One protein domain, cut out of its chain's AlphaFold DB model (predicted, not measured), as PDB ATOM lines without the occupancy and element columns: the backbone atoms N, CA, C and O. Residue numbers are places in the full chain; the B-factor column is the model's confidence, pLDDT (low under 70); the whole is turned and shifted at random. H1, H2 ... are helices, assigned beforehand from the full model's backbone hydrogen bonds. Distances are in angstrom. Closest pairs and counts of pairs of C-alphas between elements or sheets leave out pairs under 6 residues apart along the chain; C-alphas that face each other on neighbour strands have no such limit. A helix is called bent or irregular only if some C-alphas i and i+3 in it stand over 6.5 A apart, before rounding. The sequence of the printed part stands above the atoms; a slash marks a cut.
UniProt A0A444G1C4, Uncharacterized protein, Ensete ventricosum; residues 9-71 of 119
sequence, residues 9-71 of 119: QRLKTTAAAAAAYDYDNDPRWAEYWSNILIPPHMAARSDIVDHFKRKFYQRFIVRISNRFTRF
ATOM      1  N   GLN A   9     161.839 223.347 214.535       58.16
ATOM      2  CA  GLN A   9     162.571 222.087 214.509       58.16
ATOM      3  C   GLN A   9     163.907 222.164 215.256       58.16
ATOM      4  O   GLN A   9     164.215 221.282 216.055       58.16
ATOM      5  N   ARG A  10     164.658 223.259 215.092       58.75
ATOM      6  CA  ARG A  10     165.868 223.523 215.875       58.75
ATOM      7  C   ARG A  10     165.540 223.740 217.341       58.75
ATOM      8  O   ARG A  10     166.297 223.251 218.166       58.75
ATOM      9  N   LEU A  11     164.425 224.382 217.693       59.00
ATOM     10  CA  LEU A  11     163.987 224.524 219.089       59.00
ATOM     11  C   LEU A  11     163.697 223.165 219.741       59.00
ATOM     12  O   LEU A  11     164.121 222.931 220.872       59.00
ATOM     13  N   LYS A  12     163.051 222.244 219.014       61.28
ATOM     14  CA  LYS A  12     162.800 220.865 219.472       61.28
ATOM     15  C   LYS A  12     164.105 220.088 219.672       61.28
ATOM     16  O   LYS A  12     164.307 219.501 220.732       61.28
ATOM     17  N   THR A  13     165.022 220.147 218.705       67.19
ATOM     18  CA  THR A  13     166.346 219.510 218.822       67.19
ATOM     19  C   THR A  13     167.185 220.148 219.929       67.19
ATOM     20  O   THR A  13     167.861 219.446 220.667       67.19
ATOM     21  N   THR A  14     167.095 221.467 220.101       66.00
ATOM     22  CA  THR A  14     167.817 222.218 221.138       66.00
ATOM     23  C   THR A  14     167.310 221.863 222.528       66.00
ATOM     24  O   THR A  14     168.112 221.726 223.441       66.00
ATOM     25  N   ALA A  15     166.002 221.669 222.708       68.94
ATOM     26  CA  ALA A  15     165.440 221.250 223.988       68.94
ATOM     27  C   ALA A  15     165.901 219.839 224.386       68.94
ATOM     28  O   ALA A  15     166.297 219.633 225.531       68.94
ATOM     29  N   ALA A  16     165.899 218.893 223.443       70.75
ATOM     30  CA  ALA A  16     166.389 217.536 223.682       70.75
ATOM     31  C   ALA A  16     167.909 217.503 223.931       70.75
ATOM     32  O   ALA A  16     168.372 216.838 224.851       70.75
ATOM     33  N   ALA A  17     168.681 218.267 223.154       70.81
ATOM     34  CA  ALA A  17     170.130 218.343 223.302       70.81
ATOM     35  C   ALA A  17     170.556 219.075 224.583       70.81
ATOM     36  O   ALA A  17     171.533 218.678 225.203       70.81
ATOM     37  N   ALA A  18     169.802 220.095 225.007       77.00
ATOM     38  CA  ALA A  18     169.982 220.731 226.305       77.00
ATOM     39  C   ALA A  18     169.724 219.731 227.438       77.00
ATOM     40  O   ALA A  18     170.533 219.627 228.342       77.00
ATOM     41  N   ALA A  19     168.655 218.933 227.375       76.62
ATOM     42  CA  ALA A  19     168.363 217.946 228.419       76.62
ATOM     43  C   ALA A  19     169.437 216.845 228.552       76.62
ATOM     44  O   ALA A  19     169.637 216.326 229.645       76.62
ATOM     45  N   ALA A  20     170.128 216.506 227.459       79.19
ATOM     46  CA  ALA A  20     171.185 215.493 227.428       79.19
ATOM     47  C   ALA A  20     172.605 216.053 227.652       79.19
ATOM     48  O   ALA A  20     173.574 215.299 227.579       79.19
ATOM     49  N   TYR A  21     172.750 217.365 227.864       80.44
ATOM     50  CA  TYR A  21     174.053 218.005 228.021       80.44
ATOM     51  C   TYR A  21     174.559 217.908 229.465       80.44
ATOM     52  O   TYR A  21     173.806 218.147 230.410       80.44
ATOM     53  N   ASP A  22     175.843 217.586 229.628       84.69
ATOM     54  CA  ASP A  22     176.491 217.484 230.936       84.69
ATOM     55  C   ASP A  22     176.937 218.867 231.432       84.69
ATOM     56  O   ASP A  22     178.028 219.352 231.126       84.69
ATOM     57  N   TYR A  23     176.037 219.533 232.155       81.56
ATOM     58  CA  TYR A  23     176.255 220.875 232.694       81.56
ATOM     59  C   TYR A  23     177.202 220.906 233.899       81.56
ATOM     60  O   TYR A  23     177.789 221.952 234.161       81.56
ATOM     61  N   ASP A  24     177.355 219.797 234.626       83.19
ATOM     62  CA  ASP A  24     178.203 219.732 235.824       83.19
ATOM     63  C   ASP A  24     179.698 219.767 235.474       83.19
ATOM     64  O   ASP A  24     180.515 220.238 236.263       83.19
ATOM     65  N   ASN A  25     180.056 219.335 234.263       84.81
ATOM     66  CA  ASN A  25     181.433 219.352 233.771       84.81
ATOM     67  C   ASN A  25     181.851 220.691 233.120       84.81
ATOM     68  O   ASN A  25     183.024 220.870 232.789       84.81
ATOM     69  N   ASP A  26     180.931 221.644 232.909       82.56
ATOM     70  CA  ASP A  26     181.260 222.941 232.296       82.56
ATOM     71  C   ASP A  26     181.381 224.055 233.360       82.56
ATOM     72  O   ASP A  26     180.367 224.496 233.916       82.56
ATOM     73  N   PRO A  27     182.588 224.607 233.611       84.06
ATOM     74  CA  PRO A  27     182.759 225.714 234.554       84.06
ATOM     75  C   PRO A  27     181.969 226.971 234.149       84.06
ATOM     76  O   PRO A  27     181.612 227.780 235.006       84.06
ATOM     77  N   ARG A  28     181.627 227.131 232.861       85.19
ATOM     78  CA  ARG A  28     180.806 228.248 232.373       85.19
ATOM     79  C   ARG A  28     179.361 228.145 232.832       85.19
ATOM     80  O   ARG A  28     178.715 229.177 232.992       85.19
ATOM     81  N   TRP A  29     178.843 226.931 233.021       87.75
ATOM     82  CA  TRP A  29     177.515 226.741 233.590       87.75
ATOM     83  C   TRP A  29     177.503 227.153 235.062       87.75
ATOM     84  O   TRP A  29     176.604 227.888 235.459       87.75
ATOM     85  N   ALA A  30     178.519 226.767 235.839       85.56
ATOM     86  CA  ALA A  30     178.630 227.138 237.250       85.56
ATOM     87  C   ALA A  30     178.714 228.663 237.449       85.56
ATOM     88  O   ALA A  30     177.978 229.217 238.264       85.56
ATOM     89  N   GLU A  31     179.548 229.352 236.663       86.06
ATOM     90  CA  GLU A  31     179.652 230.818 236.684       86.06
ATOM     91  C   GLU A  31     178.374 231.497 236.163       86.06
ATOM     92  O   GLU A  31     177.932 232.519 236.684       86.06
ATOM     93  N   TYR A  32     177.727 230.933 235.141       86.38
ATOM     94  CA  TYR A  32     176.453 231.453 234.652       86.38
ATOM     95  C   TYR A  32     175.348 231.313 235.700       86.38
ATOM     96  O   TYR A  32     174.619 232.273 235.924       86.38
ATOM     97  N   TRP A  33     175.247 230.147 236.343       84.75
ATOM     98  CA  TRP A  33     174.247 229.816 237.355       84.75
ATOM     99  C   TRP A  33     174.409 230.654 238.625       84.75
ATOM    100  O   TRP A  33     173.414 231.136 239.160       84.75
ATOM    101  N   SER A  34     175.646 230.901 239.069       82.31
ATOM    102  CA  SER A  34     175.925 231.741 240.242       82.31
ATOM    103  C   SER A  34     175.582 233.219 240.027       82.31
ATOM    104  O   SER A  34     175.242 233.914 240.982       82.31
ATOM    105  N   ASN A  35     175.602 233.693 238.777       82.31
ATOM    106  CA  ASN A  35     175.173 235.043 238.411       82.31
ATOM    107  C   ASN A  35     173.643 235.208 238.376       82.31
ATOM    108  O   ASN A  35     173.141 236.332 238.294       82.31
ATOM    109  N   ILE A  36     172.878 234.112 238.415       82.19
ATOM    110  CA  ILE A  36     171.418 234.176 238.394       82.19
ATOM    111  C   ILE A  36     170.909 234.398 239.816       82.19
ATOM    112  O   ILE A  36     170.938 233.511 240.665       82.19
ATOM    113  N   LEU A  37     170.369 235.591 240.060       77.56
ATOM    114  CA  LEU A  37     169.664 235.925 241.295       77.56
ATOM    115  C   LEU A  37     168.276 235.269 241.295       77.56
ATOM    116  O   LEU A  37     167.270 235.913 240.997       77.56
ATOM    117  N   ILE A  38     168.217 233.970 241.589       74.31
ATOM    118  CA  ILE A  38     166.953 233.239 241.718       74.31
ATOM    119  C   ILE A  38     166.484 233.341 243.172       74.31
ATOM    120  O   ILE A  38     167.204 232.916 244.078       74.31
ATOM    121  N   PRO A  39     165.272 233.858 243.430       79.38
ATOM    122  CA  PRO A  39     164.693 233.810 244.762       79.38
ATOM    123  C   PRO A  39     164.653 232.366 245.297       79.38
ATOM    124  O   PRO A  39     164.340 231.445 244.541       79.38
ATOM    125  N   PRO A  40     164.904 232.125 246.595       70.06
ATOM    126  CA  PRO A  40     165.032 230.771 247.151       70.06
ATOM    127  C   PRO A  40     163.786 229.891 246.943       70.06
ATOM    128  O   PRO A  40     163.898 228.680 246.787       70.06
ATOM    129  N   HIS A  41     162.597 230.493 246.844       71.81
ATOM    130  CA  HIS A  41     161.345 229.788 246.541       71.81
ATOM    131  C   HIS A  41     161.201 229.379 245.060       71.81
ATOM    132  O   HIS A  41     160.368 228.544 244.717       71.81
ATOM    133  N   MET A  42     161.999 229.970 244.172       67.94
ATOM    134  CA  MET A  42     162.046 229.677 242.739       67.94
ATOM    135  C   MET A  42     163.184 228.713 242.386       67.94
ATOM    136  O   MET A  42     163.033 227.910 241.472       67.94
ATOM    137  N   ALA A  43     164.288 228.723 243.136       67.81
ATOM    138  CA  ALA A  43     165.430 227.837 242.899       67.81
ATOM    139  C   ALA A  43     165.086 226.342 243.057       67.81
ATOM    140  O   ALA A  43     165.718 225.497 242.432       67.81
ATOM    141  N   ALA A  44     164.048 226.017 243.836       74.50
ATOM    142  CA  ALA A  44     163.551 224.651 244.004       74.50
ATOM    143  C   ALA A  44     162.745 224.120 242.800       74.50
ATOM    144  O   ALA A  44     162.405 222.937 242.762       74.50
ATOM    145  N   ARG A  45     162.399 224.970 241.819       81.88
ATOM    146  CA  ARG A  45     161.585 224.572 240.664       81.88
ATOM    147  C   ARG A  45     162.463 224.136 239.495       81.88
ATOM    148  O   ARG A  45     163.173 224.953 238.908       81.88
ATOM    149  N   SER A  46     162.320 222.877 239.089       80.94
ATOM    150  CA  SER A  46     162.986 222.307 237.907       80.94
ATOM    151  C   SER A  46     162.702 223.097 236.626       80.94
ATOM    152  O   SER A  46     163.612 223.301 235.832       80.94
ATOM    153  N   ASP A  47     161.491 223.645 236.471       83.12
ATOM    154  CA  ASP A  47     161.101 224.451 235.301       83.12
ATOM    155  C   ASP A  47     162.038 225.644 235.063       83.12
ATOM    156  O   ASP A  47     162.338 226.015 233.927       83.12
ATOM    157  N   ILE A  48     162.487 226.270 236.153       84.50
ATOM    158  CA  ILE A  48     163.324 227.468 236.116       84.50
ATOM    159  C   ILE A  48     164.748 227.074 235.738       84.50
ATOM    160  O   ILE A  48     165.344 227.688 234.851       84.50
ATOM    161  N   VAL A  49     165.258 226.002 236.343       83.69
ATOM    162  CA  VAL A  49     166.555 225.415 235.995       83.69
ATOM    163  C   VAL A  49     166.584 225.041 234.509       83.69
ATOM    164  O   VAL A  49     167.502 225.440 233.792       83.69
ATOM    165  N   ASP A  50     165.552 224.359 234.014       85.06
ATOM    166  CA  ASP A  50     165.448 223.937 232.615       85.06
ATOM    167  C   ASP A  50     165.339 225.124 231.653       85.06
ATOM    168  O   ASP A  50     165.934 225.113 230.569       85.06
ATOM    169  N   HIS A  51     164.629 226.185 232.045       85.94
ATOM    170  CA  HIS A  51     164.568 227.423 231.275       85.94
ATOM    171  C   HIS A  51     165.961 228.045 231.102       85.94
ATOM    172  O   HIS A  51     166.356 228.406 229.986       85.94
ATOM    173  N   PHE A  52     166.736 228.125 232.184       85.19
ATOM    174  CA  PHE A  52     168.088 228.678 232.154       85.19
ATOM    175  C   PHE A  52     169.089 227.766 231.436       85.19
ATOM    176  O   PHE A  52     169.916 228.268 230.674       85.19
ATOM    177  N   LYS A  53     168.960 226.441 231.557       85.50
ATOM    178  CA  LYS A  53     169.741 225.463 230.782       85.50
ATOM    179  C   LYS A  53     169.542 225.632 229.276       85.50
ATOM    180  O   LYS A  53     170.515 225.655 228.520       85.50
ATOM    181  N   ARG A  54     168.299 225.838 228.825       84.44
ATOM    182  CA  ARG A  54     167.977 226.097 227.407       84.44
ATOM    183  C   ARG A  54     168.516 227.443 226.926       84.44
ATOM    184  O   ARG A  54     169.083 227.510 225.837       84.44
ATOM    185  N   LYS A  55     168.395 228.503 227.735       83.38
ATOM    186  CA  LYS A  55     168.983 229.829 227.453       83.38
ATOM    187  C   LYS A  55     170.504 229.753 227.306       83.38
ATOM    188  O   LYS A  55     171.048 230.296 226.344       83.38
ATOM    189  N   PHE A  56     171.174 229.065 228.228       85.25
ATOM    190  CA  PHE A  56     172.615 228.836 228.187       85.25
ATOM    191  C   PHE A  56     173.004 228.073 226.919       85.25
ATOM    192  O   PHE A  56     173.841 228.535 226.144       85.25
ATOM    193  N   TYR A  57     172.318 226.963 226.642       81.62
ATOM    194  CA  TYR A  57     172.581 226.134 225.473       81.62
ATOM    195  C   TYR A  57     172.376 226.911 224.162       81.62
ATOM    196  O   TYR A  57     173.195 226.832 223.250       81.62
ATOM    197  N   GLN A  58     171.348 227.757 224.079       79.69
ATOM    198  CA  GLN A  58     171.126 228.624 222.923       79.69
ATOM    199  C   GLN A  58     172.241 229.674 222.763       79.69
ATOM    200  O   GLN A  58     172.715 229.918 221.652       79.69
ATOM    201  N   ARG A  59     172.679 230.299 223.862       75.12
ATOM    202  CA  ARG A  59     173.643 231.411 223.839       75.12
ATOM    203  C   ARG A  59     175.089 230.965 223.646       75.12
ATOM    204  O   ARG A  59     175.843 231.695 223.001       75.12
ATOM    205  N   PHE A  60     175.456 229.807 224.187       72.94
ATOM    206  CA  PHE A  60     176.830 229.315 224.221       72.94
ATOM    207  C   PHE A  60     177.053 228.085 223.350       72.94
ATOM    208  O   PHE A  60     178.097 228.009 222.732       72.94
ATOM    209  N   ILE A  61     176.105 227.164 223.197       76.00
ATOM    210  CA  ILE A  61     176.324 225.988 222.340       76.00
ATOM    211  C   ILE A  61     175.844 226.288 220.921       76.00
ATOM    212  O   ILE A  61     176.654 226.434 220.011       76.00
ATOM    213  N   VAL A  62     174.544 226.522 220.731       68.31
ATOM    214  CA  VAL A  62     173.935 226.725 219.402       68.31
ATOM    215  C   VAL A  62     174.506 227.956 218.695       68.31
ATOM    216  O   VAL A  62     174.785 227.908 217.494       68.31
ATOM    217  N   ARG A  63     174.734 229.056 219.424       63.72
ATOM    218  CA  ARG A  63     175.350 230.265 218.861       63.72
ATOM    219  C   ARG A  63     176.834 230.079 218.551       63.72
ATOM    220  O   ARG A  63     177.288 230.681 217.586       63.72
ATOM    221  N   ILE A  64     177.601 229.302 219.325       58.53
ATOM    222  CA  ILE A  64     179.011 229.021 218.990       58.53
ATOM    223  C   ILE A  64     179.079 228.068 217.797       58.53
ATOM    224  O   ILE A  64     179.843 228.342 216.877       58.53
ATOM    225  N   SER A  65     178.217 227.050 217.731       56.53
ATOM    226  CA  SER A  65     178.080 226.193 216.550       56.53
ATOM    227  C   SER A  65     177.753 227.015 215.299       56.53
ATOM    228  O   SER A  65     178.373 226.805 214.266       56.53
ATOM    229  N   ASN A  66     176.866 228.015 215.398       54.22
ATOM    230  CA  ASN A  66     176.538 228.899 214.272       54.22
ATOM    231  C   ASN A  66     177.635 229.946 213.969       54.22
ATOM    232  O   ASN A  66     177.750 230.446 212.853       54.22
ATOM    233  N   ARG A  67     178.466 230.306 214.960       49.28
ATOM    234  CA  ARG A  67     179.611 231.213 214.770       49.28
ATOM    235  C   ARG A  67     180.807 230.495 214.144       49.28
ATOM    236  O   ARG A  67     181.556 231.128 213.410       49.28
ATOM    237  N   PHE A  68     180.958 229.194 214.392       46.34
ATOM    238  CA  PHE A  68     181.979 228.354 213.764       46.34
ATOM    239  C   PHE A  68     181.618 227.991 212.314       46.34
ATOM    240  O   PHE A  68     182.506 227.856 211.483       46.34
ATOM    241  N   THR A  69     180.328 227.929 211.965       45.50
ATOM    242  CA  THR A  69     179.872 227.722 210.576       45.50
ATOM    243  C   THR A  69     179.793 229.009 209.744       45.50
ATOM    244  O   THR A  69     179.680 228.931 208.523       45.50
ATOM    245  N   ARG A  70     179.881 230.198 210.365       45.38
ATOM    246  CA  ARG A  70     179.918 231.504 209.672       45.38
ATOM    247  C   ARG A  70     181.331 232.068 209.470       45.38
ATOM    248  O   ARG A  70     181.477 233.207 209.037       45.38
ATOM    249  N   PHE A  71     182.370 231.282 209.726       36.41
ATOM    250  CA  PHE A  71     183.657 231.500 209.074       36.41
ATOM    251  C   PHE A  71     183.781 230.467 207.951       36.41
ATOM    252  O   PHE A  71     183.940 229.285 208.255       36.41
TER     253      PHE A  71
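What this domain is: This is residues 9 to 71 of the 119 residues of an uncharacterized protein of Ensete ventricosum (UniProt A0A444G1C4). One long helix, H4, makes the long axis of this model, with H1 packed at a steep angle on one side of it and the shorter H2 near it on roughly the opposite side. The link of residues 20 to 26 passes from the one side to the other, and the short H3 sits in a loop near the beginning of H4; residues 39 to 47 stick out at one end of the whole and residues 63 to 71 at the other. The printed part has 63 residues, with four named helices, in the order H1, H2, H3, H4, and no named strand; its class is all helix. It is only just compact, close to loose, with a radius of gyration of the C-alphas of 12.7 A, and elongated, spanning 42 by 24 by 18 A.

Where its parts are: Find C-alpha 9 at (162.571, 222.087, 214.509); from there H1 runs through residues 9 to 19 and covers 15.6 A from first to last C-alpha. Look next at C-alpha 27, at (182.759, 225.714, 234.554), where H2, residues 27 to 34, begins; it is 10.7 A long. H3, residues 40 to 43, is 5.2 A long. H4, residues 46 to 69, covers 32.6 A and ends at C-alpha 69, at (179.872, 227.722, 210.576). H4 is neither bent nor irregular, but only just: C-alphas 59 and 62 are 6.5 A apart.

How they stand to each other: Start at Ala 18 and Arg 54, whose C-alphas, 5.8 A apart, are the closest of H1 and H4; these two helices touch. They run opposite ways at a steep tilt of 62 degrees. H2 and H4 are close but not clearly touching, and their closest C-alphas, those of Trp 29 and Phe 56, are 7.6 A apart. They too run opposite ways, at a steep tilt of 41 degrees. H3 and H4 are close but not clearly touching, with the C-alphas of Met 42 and Ile 48 the closest, at 7.1 A. H1 is apart from H2 and from H3, and H2 is apart from H3. In H1 and H2 every O i to N i+4 pair is within hydrogen-bond range, in H4 17 of 20 are, and H3 is too short for such a pair.

The domain as a whole: Look at His 41 and Phe 71 for the two C-alphas farthest apart, 43.6 A. The printed part has no cut. The link from H1 to H2 is short, and those from H2 to H3 and from H3 to H4 are tight. The mean pLDDT of the printed part is 74.0; you will find values under 70 at residues 9 to 15, 42 to 43 and 62 to 71.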